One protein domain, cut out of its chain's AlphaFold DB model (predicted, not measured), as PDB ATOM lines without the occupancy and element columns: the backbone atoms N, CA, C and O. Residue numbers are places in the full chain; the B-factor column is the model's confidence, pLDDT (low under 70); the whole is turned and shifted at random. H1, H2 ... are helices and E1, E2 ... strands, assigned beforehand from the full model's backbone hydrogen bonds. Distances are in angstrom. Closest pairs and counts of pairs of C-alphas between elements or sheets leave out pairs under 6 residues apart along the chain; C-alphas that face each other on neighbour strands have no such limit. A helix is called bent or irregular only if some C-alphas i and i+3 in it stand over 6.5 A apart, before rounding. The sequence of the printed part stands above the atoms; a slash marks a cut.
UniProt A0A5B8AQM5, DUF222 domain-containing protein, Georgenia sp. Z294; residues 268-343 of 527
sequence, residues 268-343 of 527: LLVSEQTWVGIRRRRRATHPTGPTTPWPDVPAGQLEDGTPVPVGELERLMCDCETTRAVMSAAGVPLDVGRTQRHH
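This is residues 268 to 343 of the 527 residues of the protein "DUF222 domain-containing protein" of Georgenia sp. Z294 (UniProt A0A5B8AQM5). A small antiparallel ribbon of two short strands, E1 and E2, sits with two helices, H1 and H2, set about perpendicular to each other; the hairpin E3 and E4 makes one end of an elongated outline, and a loop around Thr 288, past the end of H1, makes the other. The printed part has 76 residues with two named helices and four named strands, in the order E1, H1, E2, H2, E3, E4. The class is mixed, helices and strands, with under half of the residues, 37, in named elements. The whole is only just compact, close to loose, with a radius of gyration of the C-alphas of 13.7 A, and spans 43 by 26 by 21 A.

Find C-alpha 268 at (-36.981, -21.344, 23.594); there E1 begins, residues 268 to 271, 10.0 A long. H1 follows as residues 272 to 284, 18.5 A from first to last C-alpha, ending at C-alpha 284 at (-56.507, -7.387, 25.911). Look next for E2 at residues 300 to 302 and H2 at residues 310 to 319, 15.3 A long. H2 is neither bent nor irregular, but only just: C-alphas 316 and 319 are 6.2 A apart. E3 is residues 325 to 327, and E4, residues 333 to 336, ends at C-alpha 336 at (-40.985, -26.703, 10.424).

Begin at E1, antiparallel to its neighbour E2 at 152 degrees, where N 269 and O 301 are 2.8 A apart, within hydrogen-bond range. H1 and H2 only just touch, with 3 pairs of C-alphas within 8 A, H1 through residues 274 to 278 alone; the closest C-alphas, of Ile 278 and Glu 314, are 6.3 A apart. Their lines are about perpendicular, at 76 degrees. E1 and H2 are near each other, with 5 pairs of C-alphas within 10 A. In H1 every O i to N i+4 pair is within hydrogen-bond range; in H2, 4 of 6 are. At E3 and E4 you find a hairpin, antiparallel at 169 degrees, with N 326 and O 335 at 2.7 A. E3 is apart from E1, E2 and H1. Residues 321 to 322 pair antiparallel with residues 340 to 341.

The two C-alphas farthest apart, of Thr 288 and Ala 330, are 44.8 A from each other. The printed part has no cut. The link from H1 to E2, residues 285 to 299, is long. The mean pLDDT of the printed part is 70.5; look for values under 70 at residues 285 to 291, 304, 315 to 331 and 333 to 343.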
ATOM      1  N   LEU A 268     -35.978 -21.123  22.563       72.06
ATOM      2  CA  LEU A 268     -36.981 -21.344  23.594       72.06
ATOM      3  C   LEU A 268     -38.016 -22.342  23.081       72.06
ATOM      4  O   LEU A 268     -38.547 -22.191  21.979       72.06
ATOM      5  N   LEU A 269     -38.343 -23.316  23.913       76.12
ATOM      6  CA  LEU A 269     -39.447 -24.247  23.738       76.12
ATOM      7  C   LEU A 269     -40.664 -23.677  24.475       76.12
ATOM      8  O   LEU A 269     -40.572 -23.295  25.640       76.12
ATOM      9  N   VAL A 270     -41.797 -23.542  23.797       78.00
ATOM     10  CA  VAL A 270     -43.016 -22.931  24.350       78.00
ATOM     11  C   VAL A 270     -44.205 -23.747  23.880       78.00
ATOM     12  O   VAL A 270     -44.306 -24.000  22.692       78.00
ATOM     13  N   SER A 271     -45.141 -24.132  24.745       78.69
ATOM     14  CA  SER A 271     -46.313 -24.866  24.254       78.69
ATOM     15  C   SER A 271     -47.236 -23.980  23.407       78.69
ATOM     16  O   SER A 271     -47.244 -22.746  23.525       78.69
ATOM     17  N   GLU A 272     -48.063 -24.596  22.562       78.56
ATOM     18  CA  GLU A 272     -49.100 -23.861  21.825       78.56
ATOM     19  C   GLU A 272     -50.014 -23.071  22.778       78.56
ATOM     20  O   GLU A 272     -50.297 -21.890  22.544       78.56
ATOM     21  N   GLN A 273     -50.430 -23.699  23.881       81.50
ATOM     22  CA  GLN A 273     -51.294 -23.092  24.890       81.50
ATOM     23  C   GLN A 273     -50.649 -21.829  25.485       81.50
ATOM     24  O   GLN A 273     -51.280 -20.766  25.509       81.50
ATOM     25  N   THR A 274     -49.367 -21.896  25.863       82.31
ATOM     26  CA  THR A 274     -48.598 -20.752  26.380       82.31
ATOM     27  C   THR A 274     -48.491 -19.629  25.360       82.31
ATOM     28  O   THR A 274     -48.711 -18.454  25.681       82.31
ATOM     29  N   TRP A 275     -48.224 -19.972  24.103       78.69
ATOM     30  CA  TRP A 275     -48.141 -19.005  23.015       78.69
ATOM     31  C   TRP A 275     -49.467 -18.270  22.769       78.69
ATOM     32  O   TRP A 275     -49.497 -17.037  22.649       78.69
ATOM     33  N   VAL A 276     -50.577 -19.008  22.711       82.56
ATOM     34  CA  VAL A 276     -51.923 -18.447  22.533       82.56
ATOM     35  C   VAL A 276     -52.313 -17.586  23.736       82.56
ATOM     36  O   VAL A 276     -52.812 -16.472  23.542       82.56
ATOM     37  N   GLY A 277     -52.031 -18.045  24.957       81.81
ATOM     38  CA  GLY A 277     -52.306 -17.324  26.200       81.81
ATOM     39  C   GLY A 277     -51.617 -15.961  26.254       81.81
ATOM     40  O   GLY A 277     -52.281 -14.934  26.432       81.81
ATOM     41  N   ILE A 278     -50.303 -15.918  25.996       78.62
ATOM     42  CA  ILE A 278     -49.531 -14.664  25.960       78.62
ATOM     43  C   ILE A 278     -50.080 -13.724  24.877       78.62
ATOM     44  O   ILE A 278     -50.243 -12.522  25.103       78.62
ATOM     45  N   ARG A 279     -50.427 -14.249  23.694       75.31
ATOM     46  CA  ARG A 279     -50.991 -13.436  22.603       75.31
ATOM     47  C   ARG A 279     -52.357 -12.845  22.935       75.31
ATOM     48  O   ARG A 279     -52.600 -11.692  22.575       75.31
ATOM     49  N   ARG A 280     -53.246 -13.606  23.576       78.69
ATOM     50  CA  ARG A 280     -54.573 -13.127  23.997       78.69
ATOM     51  C   ARG A 280     -54.440 -12.032  25.045       78.69
ATOM     52  O   ARG A 280     -54.989 -10.949  24.841       78.69
ATOM     53  N   ARG A 281     -53.623 -12.263  26.079       79.75
ATOM     54  CA  ARG A 281     -53.321 -11.264  27.109       79.75
ATOM     55  C   ARG A 281     -52.855  -9.949  26.490       79.75
ATOM     56  O   ARG A 281     -53.454  -8.913  26.745       79.75
ATOM     57  N   ARG A 282     -51.874  -9.997  25.583       71.44
ATOM     58  CA  ARG A 282     -51.351  -8.804  24.894       71.44
ATOM     59  C   ARG A 282     -52.381  -8.000  24.123       71.44
ATOM     60  O   ARG A 282     -52.244  -6.785  24.024       71.44
ATOM     61  N   ARG A 283     -53.349  -8.670  23.497       70.19
ATOM     62  CA  ARG A 283     -54.427  -7.992  22.764       70.19
ATOM     63  C   ARG A 283     -55.394  -7.309  23.722       70.19
ATOM     64  O   ARG A 283     -55.869  -6.227  23.406       70.19
ATOM     65  N   ALA A 284     -55.647  -7.930  24.869       70.38
ATOM     66  CA  ALA A 284     -56.507  -7.387  25.911       70.38
ATOM     67  C   ALA A 284     -55.838  -6.254  26.717       70.38
ATOM     68  O   ALA A 284     -56.533  -5.433  27.310       70.38
ATOM     69  N   THR A 285     -54.503  -6.163  26.732       68.19
ATOM     70  CA  THR A 285     -53.780  -5.133  27.495       68.19
ATOM     71  C   THR A 285     -53.890  -3.736  26.865       68.19
ATOM     72  O   THR A 285     -53.161  -3.362  25.935       68.19
ATOM     73  N   HIS A 286     -54.759  -2.897  27.430       59.47
ATOM     74  CA  HIS A 286     -54.903  -1.488  27.047       59.47
ATOM     75  C   HIS A 286     -53.813  -0.606  27.700       59.47
ATOM     76  O   HIS A 286     -53.356  -0.936  28.790       59.47
ATOM     77  N   PRO A 287     -53.327   0.493  27.078       54.16
ATOM     78  CA  PRO A 287     -52.322   1.358  27.706       54.16
ATOM     79  C   PRO A 287     -52.870   2.175  28.869       54.16
ATOM     80  O   PRO A 287     -52.098   2.629  29.690       54.16
ATOM     81  N   THR A 288     -54.179   2.366  28.944       53.16
ATOM     82  CA  THR A 288     -54.848   3.151  29.992       53.16
ATOM     83  C   THR A 288     -55.867   2.324  30.775       53.16
ATOM     84  O   THR A 288     -56.660   2.879  31.524       53.16
ATOM     85  N   GLY A 289     -55.880   1.002  30.568       59.94
ATOM     86  CA  GLY A 289     -56.810   0.082  31.221       59.94
ATOM     87  C   GLY A 289     -56.167  -0.684  32.379       59.94
ATOM     88  O   GLY A 289     -54.951  -0.607  32.569       59.94
ATOM     89  N   PRO A 290     -56.968  -1.444  33.141       63.22
ATOM     90  CA  PRO A 290     -56.468  -2.276  34.230       63.22
ATOM     91  C   PRO A 290     -55.467  -3.327  33.727       63.22
ATOM     92  O   PRO A 290     -55.565  -3.822  32.599       63.22
ATOM     93  N   THR A 291     -54.497  -3.678  34.577       67.81
ATOM     94  CA  THR A 291     -53.482  -4.694  34.272       67.81
ATOM     95  C   THR A 291     -54.153  -6.030  33.974       67.81
ATOM     96  O   THR A 291     -54.815  -6.604  34.834       67.81
ATOM     97  N   THR A 292     -53.957  -6.554  32.763       75.19
ATOM     98  CA  THR A 292     -54.452  -7.887  32.407       75.19
ATOM     99  C   THR A 292     -53.679  -8.952  33.205       75.19
ATOM    100  O   THR A 292     -52.440  -8.962  33.135       75.19
ATOM    101  N   PRO A 293     -54.356  -9.859  33.936       79.75
ATOM    102  CA  PRO A 293     -53.707 -10.967  34.639       79.75
ATOM    103  C   PRO A 293     -52.870 -11.838  33.699       79.75
ATOM    104  O   PRO A 293     -53.102 -11.854  32.488       79.75
ATOM    105  N   TRP A 294     -51.873 -12.536  34.242       80.88
ATOM    106  CA  TRP A 294     -51.110 -13.528  33.479       80.88
ATOM    107  C   TRP A 294     -52.007 -14.718  33.110       80.88
ATOM    108  O   TRP A 294     -52.858 -15.087  33.917       80.88
ATOM    109  N   PRO A 295     -51.867 -15.291  31.899       81.00
ATOM    110  CA  PRO A 295     -52.638 -16.465  31.520       81.00
ATOM    111  C   PRO A 295     -52.164 -17.673  32.336       81.00
ATOM    112  O   PRO A 295     -50.970 -17.798  32.603       81.00
ATOM    113  N   ASP A 296     -53.096 -18.553  32.691       84.38
ATOM    114  CA  ASP A 296     -52.791 -19.830  33.336       84.38
ATOM    115  C   ASP A 296     -52.324 -20.835  32.275       84.38
ATOM    116  O   ASP A 296     -53.126 -21.443  31.568       84.38
ATOM    117  N   VAL A 297     -51.010 -20.870  32.045       84.06
ATOM    118  CA  VAL A 297     -50.349 -21.650  30.989       84.06
ATOM    119  C   VAL A 297     -48.972 -22.119  31.465       84.06
ATOM    120  O   VAL A 297     -48.349 -21.431  32.284       84.06
ATOM    121  N   PRO A 298     -48.440 -23.235  30.933       81.25
ATOM    122  CA  PRO A 298     -47.124 -23.721  31.335       81.25
ATOM    123  C   PRO A 298     -45.999 -22.729  30.989       81.25
ATOM    124  O   PRO A 298     -46.105 -21.904  30.074       81.25
ATOM    125  N   ALA A 299     -44.892 -22.801  31.730       81.56
ATOM    126  CA  ALA A 299     -43.710 -21.980  31.475       81.56
ATOM    127  C   ALA A 299     -43.050 -22.339  30.129       81.56
ATOM    128  O   ALA A 299     -43.131 -23.479  29.671       81.56
ATOM    129  N   GLY A 300     -42.359 -21.375  29.511       81.62
ATOM    130  CA  GLY A 300     -41.429 -21.699  28.423       81.62
ATOM    131  C   GLY A 300     -40.194 -22.410  28.974       81.62
ATOM    132  O   GLY A 300     -39.971 -22.392  30.180       81.62
ATOM    133  N   GLN A 301     -39.368 -23.004  28.121       82.56
ATOM    134  CA  GLN A 301     -38.117 -23.648  28.520       82.56
ATOM    135  C   GLN A 301     -36.967 -23.225  27.602       82.56
ATOM    136  O   GLN A 301     -37.172 -23.005  26.411       82.56
ATOM    137  N   LEU A 302     -35.755 -23.086  28.140       78.81
ATOM    138  CA  LEU A 302     -34.527 -23.032  27.331       78.81
ATOM    139  C   LEU A 302     -34.219 -24.428  26.749       78.81
ATOM    140  O   LEU A 302     -34.819 -25.411  27.174       78.81
ATOM    141  N   GLU A 303     -33.282 -24.541  25.798       73.38
ATOM    142  CA  GLU A 303     -32.897 -25.839  25.184       73.38
ATOM    143  C   GLU A 303     -32.475 -26.908  26.206       73.38
ATOM    144  O   GLU A 303     -32.595 -28.103  25.967       73.38
ATOM    145  N   ASP A 304     -31.990 -26.465  27.358       69.19
ATOM    146  CA  ASP A 304     -31.550 -27.293  28.477       69.19
ATOM    147  C   ASP A 304     -32.674 -27.644  29.478       69.19
ATOM    148  O   ASP A 304     -32.394 -28.201  30.541       69.19
ATOM    149  N   GLY A 305     -33.926 -27.282  29.176       76.62
ATOM    150  CA  GLY A 305     -35.101 -27.527  30.017       76.62
ATOM    151  C   GLY A 305     -35.337 -26.496  31.128       76.62
ATOM    152  O   GLY A 305     -36.274 -26.643  31.911       76.62
ATOM    153  N   THR A 306     -34.524 -25.437  31.235       78.94
ATOM    154  CA  THR A 306     -34.710 -24.410  32.279       78.94
ATOM    155  C   THR A 306     -36.036 -23.677  32.089       78.94
ATOM    156  O   THR A 306     -36.202 -23.046  31.042       78.94
ATOM    157  N   PRO A 307     -36.944 -23.661  33.083       83.94
ATOM    158  CA  PRO A 307     -38.209 -22.956  32.954       83.94
ATOM    159  C   PRO A 307     -37.994 -21.437  32.903       83.94
ATOM    160  O   PRO A 307     -37.319 -20.847  33.746       83.94
ATOM    161  N   VAL A 308     -38.607 -20.796  31.914       79.00
ATOM    162  CA  VAL A 308     -38.651 -19.350  31.696       79.00
ATOM    163  C   VAL A 308     -40.066 -18.863  32.033       79.00
ATOM    164  O   VAL A 308     -41.022 -19.250  31.349       79.00
ATOM    165  N   PRO A 309     -40.236 -18.010  33.063       80.00
ATOM    166  CA  PRO A 309     -41.546 -17.502  33.465       80.00
ATOM    167  C   PRO A 309     -42.293 -16.803  32.324       80.00
ATOM    168  O   PRO A 309     -41.689 -16.121  31.495       80.00
ATOM    169  N   VAL A 310     -43.627 -16.890  32.331       78.25
ATOM    170  CA  VAL A 310     -44.510 -16.352  31.273       78.25
ATOM    171  C   VAL A 310     -44.279 -14.856  31.014       78.25
ATOM    172  O   VAL A 310     -44.324 -14.419  29.867       78.25
ATOM    173  N   GLY A 311     -43.967 -14.070  32.050       73.56
ATOM    174  CA  GLY A 311     -43.643 -12.648  31.891       73.56
ATOM    175  C   GLY A 311     -42.306 -12.384  31.194       73.56
ATOM    176  O   GLY A 311     -42.194 -11.444  30.404       73.56
ATOM    177  N   GLU A 312     -41.307 -13.236  31.426       72.12
ATOM    178  CA  GLU A 312     -40.011 -13.162  30.749       72.12
ATOM    179  C   GLU A 312     -40.130 -13.646  29.301       72.12
ATOM    180  O   GLU A 312     -39.634 -13.008  28.373       72.12
ATOM    181  N   LEU A 313     -40.893 -14.717  29.085       73.25
ATOM    182  CA  LEU A 313     -41.215 -15.215  27.758       73.25
ATOM    183  C   LEU A 313     -41.981 -14.172  26.933       73.25
ATOM    184  O   LEU A 313     -41.625 -13.893  25.787       73.25
ATOM    185  N   GLU A 314     -42.985 -13.527  27.532       72.12
ATOM    186  CA  GLU A 314     -43.700 -12.414  26.923       72.12
ATOM    187  C   GLU A 314     -42.713 -11.315  26.483       72.12
ATOM    188  O   GLU A 314     -42.783 -10.818  25.355       72.12
ATOM    189  N   ARG A 315     -41.762 -10.946  27.343       67.19
ATOM    190  CA  ARG A 315     -40.741  -9.933  27.048       67.19
ATOM    191  C   ARG A 315     -39.858 -10.329  25.864       67.19
ATOM    192  O   ARG A 315     -39.662  -9.511  24.963       67.19
ATOM    193  N   LEU A 316     -39.380 -11.569  25.840       67.75
ATOM    194  CA  LEU A 316     -38.538 -12.117  24.775       67.75
ATOM    195  C   LEU A 316     -39.283 -12.167  23.431       67.75
ATOM    196  O   LEU A 316     -38.709 -11.824  22.398       67.75
ATOM    197  N   MET A 317     -40.588 -12.460  23.445       68.12
ATOM    198  CA  MET A 317     -41.445 -12.505  22.253       68.12
ATOM    199  C   MET A 317     -41.663 -11.146  21.555       68.12
ATOM    200  O   MET A 317     -42.156 -11.096  20.429       68.12
ATOM    201  N   CYS A 318     -41.336 -10.016  22.195       60.25
ATOM    202  CA  CYS A 318     -41.472  -8.687  21.579       60.25
ATOM    203  C   CYS A 318     -40.517  -8.443  20.410       60.25
ATOM    204  O   CYS A 318     -40.870  -7.749  19.458       60.25
ATOM    205  N   ASP A 319     -39.294  -8.945  20.533       52.41
ATOM    206  CA  ASP A 319     -38.168  -8.613  19.664       52.41
ATOM    207  C   ASP A 319     -37.562  -9.925  19.126       52.41
ATOM    208  O   ASP A 319     -36.349 -10.076  19.110       52.41
ATOM    209  N   CYS A 320     -38.398 -10.894  18.721       57.59
ATOM    210  CA  CYS A 320     -37.955 -12.227  18.303       57.59
ATOM    211  C   CYS A 320     -38.218 -12.606  16.839       57.59
ATOM    212  O   CYS A 320     -39.059 -12.005  16.163       57.59
ATOM    213  N   GLU A 321     -37.528 -13.655  16.371       61.06
ATOM    214  CA  GLU A 321     -37.818 -14.329  15.101       61.06
ATOM    215  C   GLU A 321     -38.305 -15.745  15.372       61.06
ATOM    216  O   GLU A 321     -37.554 -16.643  15.745       61.06
ATOM    217  N   THR A 322     -39.593 -15.948  15.167       64.00
ATOM    218  CA  THR A 322     -40.266 -17.175  15.571       64.00
ATOM    219  C   THR A 322     -40.173 -18.200  14.447       64.00
ATOM    220  O   THR A 322     -40.363 -17.863  13.276       64.00
ATOM    221  N   THR A 323     -39.905 -19.458  14.796       65.81
ATOM    222  CA  THR A 323     -39.934 -20.581  13.853       65.81
ATOM    223  C   THR A 323     -40.918 -21.606  14.383       65.81
ATOM    224  O   THR A 323     -40.610 -22.330  15.320       65.81
ATOM    225  N   ARG A 324     -42.116 -21.658  13.796       66.38
ATOM    226  CA  ARG A 324     -43.112 -22.654  14.191       66.38
ATOM    227  C   ARG A 324     -42.585 -24.046  13.850       66.38
ATOM    228  O   ARG A 324     -42.257 -24.290  12.696       66.38
ATOM    229  N   ALA A 325     -42.570 -24.933  14.834       66.75
ATOM    230  CA  ALA A 325     -42.573 -26.365  14.591       66.75
ATOM    231  C   ALA A 325     -43.961 -26.893  14.966       66.75
ATOM    232  O   ALA A 325     -44.540 -26.442  15.949       66.75
ATOM    233  N   VAL A 326     -44.512 -27.786  14.158       62.91
ATOM    234  CA  VAL A 326     -45.665 -28.615  14.500       62.91
ATOM    235  C   VAL A 326     -45.132 -30.020  14.658       62.91
ATOM    236  O   VAL A 326     -44.411 -30.493  13.783       62.91
ATOM    237  N   MET A 327     -45.470 -30.674  15.760       65.06
ATOM    238  CA  MET A 327     -45.039 -32.034  16.060       65.06
ATOM    239  C   MET A 327     -46.262 -32.951  16.104       65.06
ATOM    240  O   MET A 327     -47.366 -32.509  16.427       65.06
ATOM    241  N   SER A 328     -46.083 -34.212  15.725       62.28
ATOM    242  CA  SER A 328     -47.094 -35.253  15.876       62.28
ATOM    243  C   SER A 328     -47.215 -35.659  17.345       62.28
ATOM    244  O   SER A 328     -46.331 -35.373  18.151       62.28
ATOM    245  N   ALA A 329     -48.269 -36.400  17.688       61.91
ATOM    246  CA  ALA A 329     -48.452 -36.942  19.037       61.91
ATOM    247  C   ALA A 329     -47.299 -37.861  19.500       61.91
ATOM    248  O   ALA A 329     -47.115 -38.052  20.696       61.91
ATOM    249  N   ALA A 330     -46.508 -38.402  18.566       69.06
ATOM    250  CA  ALA A 330     -45.323 -39.215  18.846       69.06
ATOM    251  C   ALA A 330     -44.017 -38.392  18.920       69.06
ATOM    252  O   ALA A 330     -42.932 -38.966  18.947       69.06
ATOM    253  N   GLY A 331     -44.094 -37.055  18.896       62.47
ATOM    254  CA  GLY A 331     -42.923 -36.172  18.928       62.47
ATOM    255  C   GLY A 331     -42.179 -36.056  17.593       62.47
ATOM    256  O   GLY A 331     -41.035 -35.607  17.560       62.47
ATOM    257  N   VAL A 332     -42.802 -36.442  16.473       72.12
ATOM    258  CA  VAL A 332     -42.188 -36.337  15.138       72.12
ATOM    259  C   VAL A 332     -42.509 -34.969  14.528       72.12
ATOM    260  O   VAL A 332     -43.692 -34.643  14.418       72.12
ATOM    261  N   PRO A 333     -41.523 -34.161  14.098       69.75
ATOM    262  CA  PRO A 333     -41.792 -32.897  13.412       69.75
ATOM    263  C   PRO A 333     -42.611 -33.112  12.126       69.75
ATOM    264  O   PRO A 333     -42.160 -33.782  11.203       69.75
ATOM    265  N   LEU A 334     -43.812 -32.535  12.072       66.38
ATOM    266  CA  LEU A 334     -44.729 -32.562  10.927       66.38
ATOM    267  C   LEU A 334     -44.549 -31.346  10.007       66.38
ATOM    268  O   LEU A 334     -44.688 -31.463   8.795       66.38
ATOM    269  N   ASP A 335     -44.256 -30.175  10.575       58.88
ATOM    270  CA  ASP A 335     -44.055 -28.923   9.832       58.88
ATOM    271  C   ASP A 335     -43.042 -28.052  10.574       58.88
ATOM    272  O   ASP A 335     -43.275 -27.672  11.718       58.88
ATOM    273  N   VAL A 336     -41.923 -27.719   9.933       68.38
ATOM    274  CA  VAL A 336     -40.985 -26.703  10.424       68.38
ATOM    275  C   VAL A 336     -41.113 -25.501   9.499       68.38
ATOM    276  O   VAL A 336     -40.537 -25.456   8.412       68.38
ATOM    277  N   GLY A 337     -41.908 -24.527   9.930       62.81
ATOM    278  CA  GLY A 337     -42.192 -23.330   9.158       62.81
ATOM    279  C   GLY A 337     -40.942 -22.482   8.904       62.81
ATOM    280  O   GLY A 337     -39.912 -22.611   9.563       62.81
ATOM    281  N   ARG A 338     -41.041 -21.542   7.959       58.09
ATOM    282  CA  ARG A 338     -39.979 -20.550   7.725       58.09
ATOM    283  C   ARG A 338     -39.875 -19.594   8.910       58.09
ATOM    284  O   ARG A 338     -40.893 -19.186   9.468       58.09
ATOM    285  N   THR A 339     -38.656 -19.186   9.250       59.97
ATOM    286  CA  THR A 339     -38.415 -18.151  10.258       59.97
ATOM    287  C   THR A 339     -39.125 -16.860   9.852       59.97
ATOM    288  O   THR A 339     -38.849 -16.290   8.795       59.97
ATOM    289  N   GLN A 340     -40.067 -16.404  10.679       54.88
ATOM    290  CA  GLN A 340     -40.816 -15.173  10.436       54.88
ATOM    291  C   GLN A 340     -40.412 -14.093  11.432       54.88
ATOM    292  O   GLN A 340     -40.403 -14.290  12.650       54.88
ATOM    293  N   ARG A 341     -40.133 -12.901  10.901       54.25
ATOM    294  CA  ARG A 341     -39.868 -11.707  11.696       54.25
ATOM    295  C   ARG A 341     -41.186 -11.019  12.027       54.25
ATOM    296  O   ARG A 341     -41.911 -10.609  11.127       54.25
ATOM    297  N   HIS A 342     -41.472 -10.820  13.313       52.59
ATOM    298  CA  HIS A 342     -42.714 -10.160  13.731       52.59
ATOM    299  C   HIS A 342     -42.813  -8.681  13.310       52.59
ATOM    300  O   HIS A 342     -43.906  -8.121  13.324       52.59
ATOM    301  N   HIS A 343     -41.709  -8.045  12.902       53.31
ATOM    302  CA  HIS A 343     -41.713  -6.682  12.371       53.31
ATOM    303  C   HIS A 343     -40.607  -6.453  11.332       53.31
ATOM    304  O   HIS A 343     -39.421  -6.660  11.603       53.31
TER     305      HIS A 343